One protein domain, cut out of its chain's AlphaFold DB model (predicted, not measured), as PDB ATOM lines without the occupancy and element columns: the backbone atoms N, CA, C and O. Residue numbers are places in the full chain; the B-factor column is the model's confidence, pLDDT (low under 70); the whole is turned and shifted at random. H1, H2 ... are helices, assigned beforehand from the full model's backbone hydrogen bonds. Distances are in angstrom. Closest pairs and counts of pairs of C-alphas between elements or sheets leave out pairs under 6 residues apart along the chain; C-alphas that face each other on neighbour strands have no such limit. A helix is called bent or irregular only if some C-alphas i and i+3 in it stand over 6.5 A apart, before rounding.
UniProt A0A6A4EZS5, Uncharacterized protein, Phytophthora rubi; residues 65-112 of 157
ATOM      1  N   GLU A  65     188.059 164.135 103.576       65.19
ATOM      2  CA  GLU A  65     188.285 164.433 102.171       65.19
ATOM      3  C   GLU A  65     189.770 164.206 101.884       65.19
ATOM      4  O   GLU A  65     190.620 164.628 102.679       65.19
ATOM      5  N   SER A  66     190.102 163.552 100.768       72.12
ATOM      6  CA  SER A  66     191.511 163.485 100.368       72.12
ATOM      7  C   SER A  66     192.068 164.910 100.330       72.12
ATOM      8  O   SER A  66     191.426 165.825  99.819       72.12
ATOM      9  N   SER A  67     193.234 165.155 100.895       82.81
ATOM     10  CA  SER A  67     193.801 166.498 100.842       82.81
ATOM     11  C   SER A  67     194.270 166.825  99.419       82.81
ATOM     12  O   SER A  67     194.498 165.929  98.599       82.81
ATOM     13  N   ASP A  68     194.440 168.110  99.112       84.88
ATOM     14  CA  ASP A  68     195.080 168.525  97.857       84.88
ATOM     15  C   ASP A  68     196.503 167.947  97.748       84.88
ATOM     16  O   ASP A  68     196.957 167.620  96.652       84.88
ATOM     17  N   ASP A  69     197.168 167.719  98.886       90.12
ATOM     18  CA  ASP A  69     198.466 167.043  98.955       90.12
ATOM     19  C   ASP A  69     198.370 165.577  98.498       90.12
ATOM     20  O   ASP A  69     199.224 165.104  97.745       90.12
ATOM     21  N   ASP A  70     197.312 164.856  98.883       91.25
ATOM     22  CA  ASP A  70     197.093 163.471  98.445       91.25
ATOM     23  C   ASP A  70     196.872 163.395  96.928       91.25
ATOM     24  O   ASP A  70     197.408 162.511  96.249       91.25
ATOM     25  N   ILE A  71     196.117 164.354  96.380       90.81
ATOM     26  CA  ILE A  71     195.909 164.495  94.935       90.81
ATOM     27  C   ILE A  71     197.240 164.799  94.241       90.81
ATOM     28  O   ILE A  71     197.581 164.139  93.256       90.81
ATOM     29  N   PHE A  72     198.021 165.744  94.768       92.94
ATOM     30  CA  PHE A  72     199.328 166.111  94.230       92.94
ATOM     31  C   PHE A  72     200.272 164.902  94.167       92.94
ATOM     32  O   PHE A  72     200.879 164.631  93.127       92.94
ATOM     33  N   VAL A  73     200.348 164.115  95.244       95.38
ATOM     34  CA  VAL A  73     201.159 162.889  95.306       95.38
ATOM     35  C   VAL A  73     200.688 161.858  94.276       95.38
ATOM     36  O   VAL A  73     201.507 161.252  93.576       95.38
ATOM     37  N   ALA A  74     199.375 161.655  94.146       94.62
ATOM     38  CA  ALA A  74     198.820 160.728  93.166       94.62
ATOM     39  C   ALA A  74     199.147 161.151  91.724       94.62
ATOM     40  O   ALA A  74     199.485 160.302  90.892       94.62
ATOM     41  N   VAL A  75     199.103 162.451  91.448       95.12
ATOM     42  CA  VAL A  75     199.449 163.048  90.159       95.12
ATOM     43  C   VAL A  75     200.941 162.896  89.839       95.12
ATOM     44  O   VAL A  75     201.286 162.438  88.748       95.12
ATOM     45  N   GLU A  76     201.847 163.176  90.779       95.94
ATOM     46  CA  GLU A  76     203.291 162.974  90.565       95.94
ATOM     47  C   GLU A  76     203.639 161.494  90.320       95.94
ATOM     48  O   GLU A  76     204.529 161.173  89.521       95.94
ATOM     49  N   ARG A  77     202.884 160.566  90.925       97.00
ATOM     50  CA  ARG A  77     202.998 159.130  90.626       97.00
ATOM     51  C   ARG A  77     202.595 158.812  89.182       97.00
ATOM     52  O   ARG A  77     203.234 157.975  88.546       97.00
ATOM     53  N   LEU A  78     201.567 159.472  88.641       96.06
ATOM     54  CA  LEU A  78     201.175 159.317  87.233       96.06
ATOM     55  C   LEU A  78     202.241 159.871  86.280       96.06
ATOM     56  O   LEU A  78     202.534 159.232  85.270       96.06
ATOM     57  N   ILE A  79     202.861 161.003  86.619       96.06
ATOM     58  CA  ILE A  79     203.963 161.585  85.836       96.06
ATOM     59  C   ILE A  79     205.170 160.637  85.824       96.06
ATOM     60  O   ILE A  79     205.700 160.333  84.756       96.06
ATOM     61  N   SER A  80     205.556 160.103  86.987       96.94
ATOM     62  CA  SER A  80     206.641 159.115  87.100       96.94
ATOM     63  C   SER A  80     206.375 157.890  86.224       96.94
ATOM     64  O   SER A  80     207.220 157.496  85.421       96.94
ATOM     65  N   ARG A  81     205.149 157.355  86.284       97.38
ATOM     66  CA  ARG A  81     204.726 156.237  85.437       97.38
ATOM     67  C   ARG A  81     204.779 156.591  83.950       97.38
ATOM     68  O   ARG A  81     205.163 155.749  83.145       97.38
ATOM     69  N   ALA A  82     204.413 157.807  83.548       96.25
ATOM     70  CA  ALA A  82     204.508 158.220  82.148       96.25
ATOM     71  C   ALA A  82     205.963 158.189  81.645       96.25
ATOM     72  O   ALA A  82     206.220 157.686  80.552       96.25
ATOM     73  N   VAL A  83     206.917 158.651  82.460       97.06
ATOM     74  CA  VAL A  83     208.355 158.606  82.142       97.06
ATOM     75  C   VAL A  83     208.854 157.168  82.018       97.06
ATOM     76  O   VAL A  83     209.508 156.837  81.031       97.06
ATOM     77  N   GLU A  84     208.486 156.290  82.954       97.19
ATOM     78  CA  GLU A  84     208.804 154.853  82.883       97.19
ATOM     79  C   GLU A  84     208.270 154.196  81.601       97.19
ATOM     80  O   GLU A  84     208.892 153.285  81.058       97.19
ATOM     81  N   ASN A  85     207.138 154.684  81.086       97.00
ATOM     82  CA  ASN A  85     206.519 154.211  79.847       97.00
ATOM     83  C   ASN A  85     207.020 154.947  78.586       97.00
ATOM     84  O   ASN A  85     206.428 154.808  77.516       97.00
ATOM     85  N   GLY A  86     208.121 155.702  78.680       96.31
ATOM     86  CA  GLY A  86     208.802 156.299  77.527       96.31
ATOM     87  C   GLY A  86     208.401 157.737  77.199       96.31
ATOM     88  O   GLY A  86     208.675 158.203  76.091       96.31
ATOM     89  N   PHE A  87     207.764 158.462  78.124       96.25
ATOM     90  CA  PHE A  87     207.514 159.890  77.937       96.25
ATOM     91  C   PHE A  87     208.841 160.684  77.862       96.25
ATOM     92  O   PHE A  87     209.745 160.427  78.662       96.25
ATOM     93  N   PRO A  88     208.983 161.661  76.940       96.69
ATOM     94  CA  PRO A  88     210.222 162.420  76.775       96.69
ATOM     95  C   PRO A  88     210.606 163.210  78.034       96.69
ATOM     96  O   PRO A  88     209.859 164.081  78.486       96.69
ATOM     97  N   VAL A  89     211.794 162.929  78.581       95.00
ATOM     98  CA  VAL A  89     212.290 163.529  79.836       95.00
ATOM     99  C   VAL A  89     212.428 165.054  79.731       95.00
ATOM    100  O   VAL A  89     212.164 165.769  80.693       95.00
ATOM    101  N   ASP A  90     212.759 165.568  78.545       96.38
ATOM    102  CA  ASP A  90     212.870 167.001  78.245       96.38
ATOM    103  C   ASP A  90     211.531 167.753  78.342       96.38
ATOM    104  O   ASP A  90     211.517 168.972  78.507       96.38
ATOM    105  N   ARG A  91     210.401 167.038  78.278       95.56
ATOM    106  CA  ARG A  91     209.047 167.614  78.332       95.56
ATOM    107  C   ARG A  91     208.346 167.404  79.668       95.56
ATOM    108  O   ARG A  91     207.211 167.851  79.824       95.56
ATOM    109  N   VAL A  92     208.983 166.738  80.632       96.44
ATOM    110  CA  VAL A  92     208.357 166.402  81.924       96.44
ATOM    111  C   VAL A  92     207.946 167.654  82.691       96.44
ATOM    112  O   VAL A  92     206.838 167.698  83.214       96.44
ATOM    113  N   GLU A  93     208.765 168.707  82.687       96.62
ATOM    114  CA  GLU A  93     208.394 169.969  83.346       96.62
ATOM    115  C   GLU A  93     207.207 170.662  82.666       96.62
ATOM    116  O   GLU A  93     206.341 171.234  83.330       96.62
ATOM    117  N   GLN A  94     207.110 170.558  81.336       96.31
ATOM    118  CA  GLN A  94     205.951 171.061  80.602       96.31
ATOM    119  C   GLN A  94     204.688 170.268  80.967       96.31
ATOM    120  O   GLN A  94     203.635 170.864  81.190       96.31
ATOM    121  N   LEU A  95     204.793 168.939  81.066       95.12
ATOM    122  CA  LEU A  95     203.697 168.073  81.496       95.12
ATOM    123  C   LEU A  95     203.251 168.411  82.922       95.12
ATOM    124  O   LEU A  95     202.062 168.622  83.144       95.12
ATOM    125  N   ARG A  96     204.197 168.525  83.861       95.81
ATOM    126  CA  ARG A  96     203.929 168.896  85.255       95.81
ATOM    127  C   ARG A  96     203.202 170.238  85.340       95.81
ATOM    128  O   ARG A  96     202.203 170.344  86.042       95.81
ATOM    129  N   THR A  97     203.646 171.230  84.568       96.00
ATOM    130  CA  THR A  97     202.991 172.546  84.509       96.00
ATOM    131  C   THR A  97     201.530 172.438  84.074       96.00
ATOM    132  O   THR A  97     200.667 173.047  84.691       96.00
ATOM    133  N   ILE A  98     201.235 171.661  83.026       94.12
ATOM    134  CA  ILE A  98     199.868 171.515  82.498       94.12
ATOM    135  C   ILE A  98     198.975 170.755  83.478       94.12
ATOM    136  O   ILE A  98     197.837 171.147  83.716       94.12
ATOM    137  N   VAL A  99     199.484 169.657  84.030       94.25
ATOM    138  CA  VAL A  99     198.710 168.748  84.878       94.25
ATOM    139  C   VAL A  99     198.311 169.409  86.200       94.25
ATOM    140  O   VAL A  99     197.205 169.163  86.674       94.25
ATOM    141  N   HIS A 100     199.155 170.292  86.742       93.62
ATOM    142  CA  HIS A 100     198.852 171.079  87.945       93.62
ATOM    143  C   HIS A 100     198.218 172.448  87.652       93.62
ATOM    144  O   HIS A 100     197.922 173.193  88.581       93.62
ATOM    145  N   ALA A 101     197.997 172.813  86.383       92.81
ATOM    146  CA  ALA A 101     197.401 174.108  86.037       92.81
ATOM    147  C   ALA A 101     195.906 174.199  86.377       92.81
ATOM    148  O   ALA A 101     195.377 175.305  86.494       92.81
ATOM    149  N   TYR A 102     195.223 173.059  86.497       85.50
ATOM    150  CA  TYR A 102     193.780 172.998  86.696       85.50
ATOM    151  C   TYR A 102     193.416 172.023  87.814       85.50
ATOM    152  O   TYR A 102     193.945 170.913  87.881       85.50
ATOM    153  N   ASP A 103     192.450 172.419  88.642       84.12
ATOM    154  CA  ASP A 103     191.856 171.562  89.667       84.12
ATOM    155  C   ASP A 103     190.814 170.615  89.045       84.12
ATOM    156  O   ASP A 103     189.611 170.852  89.101       84.12
ATOM    157  N   VAL A 104     191.290 169.579  88.351       87.12
ATOM    158  CA  VAL A 104     190.442 168.595  87.641       87.12
ATOM    159  C   VAL A 104     190.570 167.177  88.192       87.12
ATOM    160  O   VAL A 104     189.922 166.253  87.703       87.12
ATOM    161  N   TRP A 105     191.429 166.980  89.190       88.69
ATOM    162  CA  TRP A 105     191.776 165.664  89.710       88.69
ATOM    163  C   TRP A 105     190.987 165.371  90.983       88.69
ATOM    164  O   TRP A 105     190.935 166.188  91.898       88.69
ATOM    165  N   ARG A 106     190.380 164.187  91.057       87.31
ATOM    166  CA  ARG A 106     189.634 163.711  92.225       87.31
ATOM    167  C   ARG A 106     190.027 162.263  92.503       87.31
ATOM    168  O   ARG A 106     190.084 161.456  91.577       87.31
ATOM    169  N   LEU A 107     190.324 161.945  93.762       86.56
ATOM    170  CA  LEU A 107     190.534 160.560  94.212       86.56
ATOM    171  C   LEU A 107     189.211 159.887  94.592       86.56
ATOM    172  O   LEU A 107     189.058 158.680  94.424       86.56
ATOM    173  N   GLU A 108     188.251 160.690  95.043       82.75
ATOM    174  CA  GLU A 108     186.917 160.287  95.474       82.75
ATOM    175  C   GLU A 108     185.897 161.290  94.916       82.75
ATOM    176  O   GLU A 108     186.239 162.450  94.668       82.75
ATOM    177  N   LEU A 109     184.658 160.847  94.676       74.44
ATOM    178  CA  LEU A 109     183.591 161.731  94.205       74.44
ATOM    179  C   LEU A 109     183.199 162.681  95.342       74.44
ATOM    180  O   LEU A 109     182.641 162.241  96.345       74.44
ATOM    181  N   ARG A 110     183.509 163.970  95.182       70.25
ATOM    182  CA  ARG A 110     183.209 165.011  96.170       70.25
ATOM    183  C   ARG A 110     181.864 165.666  95.902       70.25
ATOM    184  O   ARG A 110     181.360 165.643  94.780       70.25
ATOM    185  N   ALA A 111     181.352 166.348  96.921       69.50
ATOM    186  CA  ALA A 111     180.319 167.367  96.771       69.50
ATOM    187  C   ALA A 111     180.927 168.655  96.173       69.50
ATOM    188  O   ALA A 111     180.935 169.709  96.813       69.50
ATOM    189  N   ASP A 112     181.509 168.553  94.973       77.00
ATOM    190  CA  ASP A 112     182.014 169.718  94.248       77.00
ATOM    191  C   ASP A 112     180.852 170.701  94.006       77.00
ATOM    192  O   ASP A 112     179.726 170.276  93.726       77.00
TER     193      ASP A 112
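This is residues 65 to 112 of the 157 residues of an uncharacterized protein of Phytophthora rubi (UniProt A0A6A4EZS5). A lopsided helical hairpin, with the long helix H1 running one way, a tight turn, and the shorter helix H2 folding back beside it. After H2 a stretch with no named element, residues 100 to 112, crosses from the side of H2 toward that of H1 and runs on to the end of the rod where the printed part also begins. The printed part has 48 residues with two named helices, H1 then H2, and no named strand; its class is all helix. It is only just loose, close to compact, with a radius of gyration of the C-alphas of 12.0 A, and its outline is only just a rod, spanning 37 by 18 by 14 A.

The printed part begins at Glu 65. H1 takes residues 68 to 84 and is 24.5 A from first to last C-alpha; it begins with C-alpha 68 at (195.080, 168.525, 97.857). H2 takes residues 89 to 99, measures 15.4 A, and ends with C-alpha 99 at (198.710, 168.748, 84.878). H2 is irregular: its C-alphas 90 and 93 are 7.4 A apart.

H1 and H2 form a helical hairpin, joined by a tight link of 4 residues. They touch, with 7 pairs of C-alphas within 8 A; the closest C-alphas are those of Val 83 and Val 89, 6.7 A apart. They run opposite ways at a shallow tilt of 29 degrees, their centres 11.9 A apart. In H1 every O i to N i+4 pair is within hydrogen-bond range; in H2, 5 of 7 are.

The two C-alphas farthest apart are those of Asp 90 and Ala 111, at 37.5 A, while those of Glu 65 and Asp 112 are 11.4 A apart. The printed part has no cut. The mean pLDDT of the printed part is 90.5; residues 65 and 111 are under 70.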